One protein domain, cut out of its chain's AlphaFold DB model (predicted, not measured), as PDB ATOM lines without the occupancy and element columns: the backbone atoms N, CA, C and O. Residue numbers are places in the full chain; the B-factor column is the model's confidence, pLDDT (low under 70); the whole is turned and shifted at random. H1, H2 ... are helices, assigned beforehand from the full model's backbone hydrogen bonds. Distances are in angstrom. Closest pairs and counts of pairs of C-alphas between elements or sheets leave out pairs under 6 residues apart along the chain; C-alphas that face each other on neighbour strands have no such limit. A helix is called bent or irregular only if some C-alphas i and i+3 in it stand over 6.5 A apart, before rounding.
ATOM      1  N   ALA A   2      46.096  13.003  47.887       58.84
ATOM      2  CA  ALA A   2      46.148  13.405  46.466       58.84
ATOM      3  C   ALA A   2      47.492  13.199  45.720       58.84
ATOM      4  O   ALA A   2      47.489  13.077  44.500       58.84
ATOM      5  N   LYS A   3      48.641  13.160  46.416       62.62
ATOM      6  CA  LYS A   3      49.957  12.902  45.792       62.62
ATOM      7  C   LYS A   3      50.139  11.449  45.326       62.62
ATOM      8  O   LYS A   3      50.860  11.243  44.359       62.62
ATOM      9  N   SER A   4      49.514  10.479  46.006       73.00
ATOM     10  CA  SER A   4      49.633   9.049  45.668       73.00
ATOM     11  C   SER A   4      48.890   8.751  44.373       73.00
ATOM     12  O   SER A   4      49.492   8.313  43.402       73.00
ATOM     13  N   ILE A   5      47.620   9.153  44.329       79.56
ATOM     14  CA  ILE A   5      46.737   8.974  43.172       79.56
ATOM     15  C   ILE A   5      47.324   9.686  41.946       79.56
ATOM     16  O   ILE A   5      47.383   9.125  40.863       79.56
ATOM     17  N   MET A   6      47.863  10.901  42.111       82.62
ATOM     18  CA  MET A   6      48.482  11.620  40.994       82.62
ATOM     19  C   MET A   6      49.594  10.816  40.311       82.62
ATOM     20  O   MET A   6      49.737  10.932  39.100       82.62
ATOM     21  N   LYS A   7      50.382  10.036  41.065       84.75
ATOM     22  CA  LYS A   7      51.495   9.243  40.530       84.75
ATOM     23  C   LYS A   7      50.989   8.090  39.657       84.75
ATOM     24  O   LYS A   7      51.537   7.887  38.582       84.75
ATOM     25  N   GLU A   8      49.914   7.419  40.052       86.19
ATOM     26  CA  GLU A   8      49.266   6.362  39.253       86.19
ATOM     27  C   GLU A   8      48.750   6.918  37.914       86.19
ATOM     28  O   GLU A   8      48.951   6.336  36.851       86.19
ATOM     29  N   TRP A   9      48.200   8.135  37.927       87.25
ATOM     30  CA  TRP A   9      47.720   8.817  36.719       87.25
ATOM     31  C   TRP A   9      48.833   9.393  35.827       87.25
ATOM     32  O   TRP A   9      48.548  10.061  34.830       87.25
ATOM     33  N   THR A  10      50.104   9.140  36.161       86.88
ATOM     34  CA  THR A  10      51.241   9.419  35.266       86.88
ATOM     35  C   THR A  10      51.660   8.233  34.411       86.88
ATOM     36  O   THR A  10      52.486   8.423  33.511       86.88
ATOM     37  N   ASP A  11      51.078   7.058  34.651       91.56
ATOM     38  CA  ASP A  11      51.314   5.861  33.854       91.56
ATOM     39  C   ASP A  11      50.672   5.981  32.466       91.56
ATOM     40  O   ASP A  11      49.670   6.671  32.256       91.56
ATOM     41  N   GLU A  12      51.254   5.287  31.491       86.81
ATOM     42  CA  GLU A  12      50.871   5.403  30.082       86.81
ATOM     43  C   GLU A  12      49.424   4.967  29.804       86.81
ATOM     44  O   GLU A  12      48.732   5.597  29.000       86.81
ATOM     45  N   ALA A  13      48.929   3.957  30.528       88.50
ATOM     46  CA  ALA A  13      47.545   3.497  30.430       88.50
ATOM     47  C   ALA A  13      46.547   4.598  30.834       88.50
ATOM     48  O   ALA A  13      45.617   4.910  30.088       88.50
ATOM     49  N   HIS A  14      46.783   5.258  31.971       90.94
ATOM     50  CA  HIS A  14      45.937   6.350  32.452       90.94
ATOM     51  C   HIS A  14      46.021   7.582  31.546       90.94
ATOM     52  O   HIS A  14      45.005   8.211  31.253       90.94
ATOM     53  N   LEU A  15      47.213   7.915  31.040       90.12
ATOM     54  CA  LEU A  15      47.372   9.009  30.081       90.12
ATOM     55  C   LEU A  15      46.630   8.728  28.767       90.12
ATOM     56  O   LEU A  15      46.069   9.654  28.181       90.12
ATOM     57  N   THR A  16      46.606   7.474  28.314       88.50
ATOM     58  CA  THR A  16      45.827   7.048  27.144       88.50
ATOM     59  C   THR A  16      44.333   7.203  27.400       88.50
ATOM     60  O   THR A  16      43.654   7.846  26.604       88.50
ATOM     61  N   LEU A  17      43.841   6.752  28.557       90.69
ATOM     62  CA  LEU A  17      42.441   6.926  28.949       90.69
ATOM     63  C   LEU A  17      42.019   8.409  28.960       90.69
ATOM     64  O   LEU A  17      40.979   8.760  28.408       90.69
ATOM     65  N   LEU A  18      42.847   9.303  29.518       90.06
ATOM     66  CA  LEU A  18      42.562  10.746  29.533       90.06
ATOM     67  C   LEU A  18      42.454  11.337  28.118       90.06
ATOM     68  O   LEU A  18      41.550  12.137  27.859       90.06
ATOM     69  N   LYS A  19      43.335  10.922  27.197       87.25
ATOM     70  CA  LYS A  19      43.268  11.328  25.782       87.25
ATOM     71  C   LYS A  19      41.986  10.824  25.124       87.25
ATOM     72  O   LYS A  19      41.343  11.566  24.386       87.25
ATOM     73  N   GLU A  20      41.573   9.590  25.403       85.25
ATOM     74  CA  GLU A  20      40.338   9.028  24.851       85.25
ATOM     75  C   GLU A  20      39.082   9.734  25.364       85.25
ATOM     76  O   GLU A  20      38.172  10.011  24.581       85.25
ATOM     77  N   CYS A  21      39.033  10.078  26.652       86.06
ATOM     78  CA  CYS A  21      37.952  10.885  27.213       86.06
ATOM     79  C   CYS A  21      37.861  12.250  26.522       86.06
ATOM     80  O   CYS A  21      36.770  12.715  26.182       86.06
ATOM     81  N   LYS A  22      39.010  12.876  26.245       85.62
ATOM     82  CA  LYS A  22      39.057  14.130  25.494       85.62
ATOM     83  C   LYS A  22      38.670  13.993  24.031       85.62
ATOM     84  O   LYS A  22      37.955  14.856  23.527       85.62
ATOM     85  N   ARG A  23      39.041  12.888  23.383       76.38
ATOM     86  CA  ARG A  23      38.568  12.524  22.041       76.38
ATOM     87  C   ARG A  23      37.044  12.390  21.996       76.38
ATOM     88  O   ARG A  23      36.423  12.835  21.042       76.38
ATOM     89  N   LYS A  24      36.433  11.847  23.054       79.81
ATOM     90  CA  LYS A  24      34.970  11.765  23.218       79.81
ATOM     91  C   LYS A  24      34.303  13.118  23.524       79.81
ATOM     92  O   LYS A  24      33.085  13.171  23.636       79.81
ATOM     93  N   GLY A  25      35.070  14.205  23.658       78.31
ATOM     94  CA  GLY A  25      34.549  15.546  23.936       78.31
ATOM     95  C   GLY A  25      34.219  15.810  25.408       78.31
ATOM     96  O   GLY A  25      33.502  16.760  25.705       78.31
ATOM     97  N   MET A  26      34.726  14.997  26.344       84.81
ATOM     98  CA  MET A  26      34.446  15.194  27.768       84.81
ATOM     99  C   MET A  26      35.119  16.457  28.326       84.81
ATOM    100  O   MET A  26      36.287  16.776  28.051       84.81
ATOM    101  N   THR A  27      34.386  17.171  29.178       85.44
ATOM    102  CA  THR A  27      34.914  18.329  29.907       85.44
ATOM    103  C   THR A  27      35.878  17.892  31.012       85.44
ATOM    104  O   THR A  27      35.797  16.780  31.533       85.44
ATOM    105  N   ASP A  28      36.788  18.780  31.421       86.94
ATOM    106  CA  ASP A  28      37.713  18.491  32.531       86.94
ATOM    107  C   ASP A  28      36.970  18.182  33.838       86.94
ATOM    108  O   ASP A  28      37.419  17.353  34.626       86.94
ATOM    109  N   ALA A  29      35.816  18.822  34.052       87.19
ATOM    110  CA  ALA A  29      34.986  18.594  35.227       87.19
ATOM    111  C   ALA A  29      34.374  17.184  35.234       87.19
ATOM    112  O   ALA A  29      34.372  16.532  36.278       87.19
ATOM    113  N   GLN A  30      33.908  16.700  34.077       87.12
ATOM    114  CA  GLN A  30      33.396  15.333  33.924       87.12
ATOM    115  C   GLN A  30      34.507  14.306  34.112       87.12
ATOM    116  O   GLN A  30      34.350  13.382  34.897       87.12
ATOM    117  N   ILE A  31      35.671  14.512  33.492       90.31
ATOM    118  CA  ILE A  31      36.820  13.607  33.651       90.31
ATOM    119  C   ILE A  31      37.251  13.526  35.123       90.31
ATOM    120  O   ILE A  31      37.462  12.432  35.647       90.31
ATOM    121  N   ALA A  32      37.335  14.669  35.814       91.00
ATOM    122  CA  ALA A  32      37.677  14.705  37.232       91.00
ATOM    123  C   ALA A  32      36.690  13.887  38.077       91.00
ATOM    124  O   ALA A  32      37.124  13.100  38.913       91.00
ATOM    125  N   LYS A  33      35.383  14.054  37.848       90.94
ATOM    126  CA  LYS A  33      34.333  13.471  38.690       90.94
ATOM    127  C   LYS A  33      34.001  12.018  38.341       90.94
ATOM    128  O   LYS A  33      33.874  11.208  39.250       90.94
ATOM    129  N   GLU A  34      33.840  11.706  37.061       89.31
ATOM    130  CA  GLU A  34      33.278  10.436  36.577       89.31
ATOM    131  C   GLU A  34      34.345   9.371  36.302       89.31
ATOM    132  O   GLU A  34      34.060   8.187  36.427       89.31
ATOM    133  N   ILE A  35      35.571   9.778  35.954       90.25
ATOM    134  CA  ILE A  35      36.649   8.850  35.574       90.25
ATOM    135  C   ILE A  35      37.693   8.725  36.685       90.25
ATOM    136  O   ILE A  35      38.090   7.622  37.048       90.25
ATOM    137  N   ILE A  36      38.145   9.858  37.229       89.75
ATOM    138  CA  ILE A  36      39.218   9.885  38.236       89.75
ATOM    139  C   ILE A  36      38.651   9.848  39.667       89.75
ATOM    140  O   ILE A  36      39.307   9.355  40.582       89.75
ATOM    141  N   GLY A  37      37.449  10.390  39.885       88.94
ATOM    142  CA  GLY A  37      36.836  10.492  41.214       88.94
ATOM    143  C   GLY A  37      37.465  11.563  42.117       88.94
ATOM    144  O   GLY A  37      37.467  11.429  43.338       88.94
ATOM    145  N   ILE A  38      38.019  12.635  41.540       91.19
ATOM    146  CA  ILE A  38      38.643  13.751  42.267       91.19
ATOM    147  C   ILE A  38      37.896  15.067  42.054       91.19
ATOM    148  O   ILE A  38      37.118  15.245  41.117       91.19
ATOM    149  N   SER A  39      38.179  16.052  42.909       91.38
ATOM    150  CA  SER A  39      37.666  17.402  42.698       91.38
ATOM    151  C   SER A  39      38.292  18.052  41.460       91.38
ATOM    152  O   SER A  39      39.482  17.888  41.170       91.38
ATOM    153  N   ASN A  40      37.513  18.895  40.780       89.12
ATOM    154  CA  ASN A  40      37.994  19.688  39.645       89.12
ATOM    155  C   ASN A  40      39.226  20.543  40.023       89.12
ATOM    156  O   ASN A  40      40.206  20.619  39.286       89.12
ATOM    157  N   THR A  41      39.234  21.120  41.229       90.75
ATOM    158  CA  THR A  41      40.367  21.888  41.778       90.75
ATOM    159  C   THR A  41      41.647  21.059  41.922       90.75
ATOM    160  O   THR A  41      42.753  21.560  41.681       90.75
ATOM    161  N   THR A  42      41.518  19.775  42.257       90.06
ATOM    162  CA  THR A  42      42.650  18.844  42.331       90.06
ATOM    163  C   THR A  42      43.197  18.552  40.936       90.06
ATOM    164  O   THR A  42      44.409  18.639  40.736       90.06
ATOM    165  N   LEU A  43      42.324  18.333  39.946       90.25
ATOM    166  CA  LEU A  43      42.736  18.135  38.554       90.25
ATOM    167  C   LEU A  43      43.463  19.370  37.984       90.25
ATOM    168  O   LEU A  43      44.481  19.239  37.305       90.25
ATOM    169  N   TYR A  44      43.013  20.585  38.314       89.81
ATOM    170  CA  TYR A  44      43.740  21.816  37.971       89.81
ATOM    171  C   TYR A  44      45.132  21.879  38.601       89.81
ATOM    172  O   TYR A  44      46.093  22.293  37.949       89.81
ATOM    173  N   SER A  45      45.262  21.435  39.847       91.00
ATOM    174  CA  SER A  45      46.558  21.361  40.521       91.00
ATOM    175  C   SER A  45      47.486  20.334  39.865       91.00
ATOM    176  O   SER A  45      48.687  20.581  39.764       91.00
ATOM    177  N   TRP A  46      46.951  19.210  39.379       91.06
ATOM    178  CA  TRP A  46      47.718  18.198  38.645       91.06
ATOM    179  C   TRP A  46      48.218  18.726  37.305       91.06
ATOM    180  O   TRP A  46      49.400  18.583  37.009       91.06
ATOM    181  N   LYS A  47      47.357  19.421  36.553       89.00
ATOM    182  CA  LYS A  47      47.715  20.090  35.292       89.00
ATOM    183  C   LYS A  47      48.887  21.065  35.447       89.00
ATOM    184  O   LYS A  47      49.745  21.127  34.576       89.00
ATOM    185  N   LYS A  48      48.953  21.801  36.564       88.62
ATOM    186  CA  LYS A  48      50.077  22.709  36.862       88.62
ATOM    187  C   LYS A  48      51.363  21.970  37.240       88.62
ATOM    188  O   LYS A  48      52.448  22.429  36.915       88.62
ATOM    189  N   LYS A  49      51.244  20.851  37.958       88.88
ATOM    190  CA  LYS A  49      52.386  20.104  38.511       88.88
ATOM    191  C   LYS A  49      52.966  19.071  37.548       88.88
ATOM    192  O   LYS A  49      54.100  18.652  37.743       88.88
ATOM    193  N   ASN A  50      52.201  18.624  36.552       88.31
ATOM    194  CA  ASN A  50      52.625  17.578  35.634       88.31
ATOM    195  C   ASN A  50      52.203  17.865  34.191       88.31
ATOM    196  O   ASN A  50      51.027  17.797  33.824       88.31
ATOM    197  N   VAL A  51      53.216  18.111  33.359       87.69
ATOM    198  CA  VAL A  51      53.071  18.404  31.930       87.69
ATOM    199  C   VAL A  51      52.491  17.224  31.144       87.69
ATOM    200  O   VAL A  51      51.757  17.451  30.188       87.69
ATOM    201  N   LYS A  52      52.739  15.967  31.541       88.19
ATOM    202  CA  LYS A  52      52.195  14.789  30.839       88.19
ATOM    203  C   LYS A  52      50.669  14.744  30.927       88.19
ATOM    204  O   LYS A  52      50.006  14.600  29.904       88.19
ATOM    205  N   ILE A  53      50.123  14.944  32.129       88.69
ATOM    206  CA  ILE A  53      48.670  14.993  32.366       88.69
ATOM    207  C   ILE A  53      48.058  16.197  31.639       88.69
ATOM    208  O   ILE A  53      47.023  16.071  30.988       88.69
ATOM    209  N   LEU A  54      48.721  17.357  31.694       88.38
ATOM    210  CA  LEU A  54      48.285  18.541  30.957       88.38
ATOM    211  C   LEU A  54      48.208  18.278  29.449       88.38
ATOM    212  O   LEU A  54      47.211  18.618  28.824       88.38
ATOM    213  N   ASN A  55      49.236  17.659  28.869       85.56
ATOM    214  CA  ASN A  55      49.280  17.360  27.440       85.56
ATOM    215  C   ASN A  55      48.223  16.326  27.037       85.56
ATOM    216  O   ASN A  55      47.610  16.477  25.982       85.56
ATOM    217  N   ALA A  56      47.965  15.323  27.882       86.88
ATOM    218  CA  ALA A  56      46.890  14.356  27.666       86.88
ATOM    219  C   ALA A  56      45.501  15.020  27.657       86.88
ATOM    220  O   ALA A  56      44.641  14.621  26.880       86.88
ATOM    221  N   LEU A  57      45.300  16.060  28.474       85.56
ATOM    222  CA  LEU A  57      44.032  16.791  28.570       85.56
ATOM    223  C   LEU A  57      43.894  17.956  27.574       85.56
ATOM    224  O   LEU A  57      42.779  18.397  27.306       85.56
ATOM    225  N   LYS A  58      44.998  18.483  27.030       80.38
ATOM    226  CA  LYS A  58      44.983  19.600  26.066       80.38
ATOM    227  C   LYS A  58      44.522  19.188  24.673       80.38
ATOM    228  O   LYS A  58      43.929  20.006  23.977       80.38
ATOM    229  N   LYS A  59      44.805  17.951  24.257       68.06
ATOM    230  CA  LYS A  59      44.323  17.434  22.974       68.06
ATOM    231  C   LYS A  59      42.839  17.103  23.111       68.06
ATOM    232  O   LYS A  59      42.481  16.025  23.565       68.06
ATOM    233  N   GLY A  60      41.988  18.085  22.832       62.75
ATOM    234  CA  GLY A  60      40.534  17.946  22.796       62.75
ATOM    235  C   GLY A  60      40.026  17.519  21.421       62.75
ATOM    236  O   GLY A  60      40.798  17.416  20.471       62.75
TER     237      GLY A  60
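This is residues 2 to 60 of the 145 residues of the protein "Helix-turn-helix domain-containing protein" of Pseudoramibacter porci (UniProt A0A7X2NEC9). Five short helices are gathered in a compact, ring-like cluster. H2 and H5 lie side by side on one side, H4 folds back from H5 as a V, and H3 meets H4 at a corner and comes back near H2. H1 sits near H4, with its centre the farthest of the five from the mean of the C-alphas. The printed part has 59 residues with five named helices, in the order H1, H2, H3, H4, H5, and no named strand, and its class is all helix. It is compact, with a radius of gyration of the C-alphas of 10.0 A, and rounded, with spans of 27 by 21 by 17 A.

The longest helix, H2, holds residues 12 to 23 and measures 16.3 A from C-alpha 12 at (50.871, 5.403, 30.082) to C-alpha 23. H5, residues 51 to 58, is 10.1 A long and ends with C-alpha 58 at (44.983, 19.600, 26.066). H4, residues 40 to 49, is 14.4 A long. H3, residues 28 to 36, is 10.4 A long; it is neither bent nor irregular, but only just: C-alphas 32 and 35 are 6.2 A apart. H1, residues 2 to 8, begins with C-alpha 2 at (46.148, 13.405, 46.466) and is 10.6 A long.

H2 and H5 touch, with their closest C-alphas, those of Lys 19 and Ala 56, 5.1 A apart. They run the same way at a shallow tilt of 23 degrees. H5 and H4 touch only at the corner by their link, closest at the C-alphas of Lys 47 and Leu 54, 4.6 A. These two run opposite ways at a steep tilt of 51 degrees. H4 and H3 touch and are about perpendicular at 85 degrees; their closest C-alphas, those of Ala 29 and Asn 40, are 5.5 A apart. H2 and H3 are close but not clearly touching, with the C-alphas of Cys 21 and Ile 31 at 7.1 A. H1 touches no helix but is near H4, where the closest C-alphas, those of Met 6 and Trp 46, are 7.0 A apart. H2 and H4 are apart, as are H1 and H3, and H1 and H5. Every O i to N i+4 pair is within hydrogen-bond range in H2, H4 and H5; in H1 it is 2 of 3, and in H3 4 of 5.

The two C-alphas farthest apart, those of Ser 4 and Gly 25, are 27.2 A from each other. The printed part has no cut, and its four links between helices are tight. The mean pLDDT of the printed part is 85.6; residues 2 to 3 and 59 to 60 are under 70.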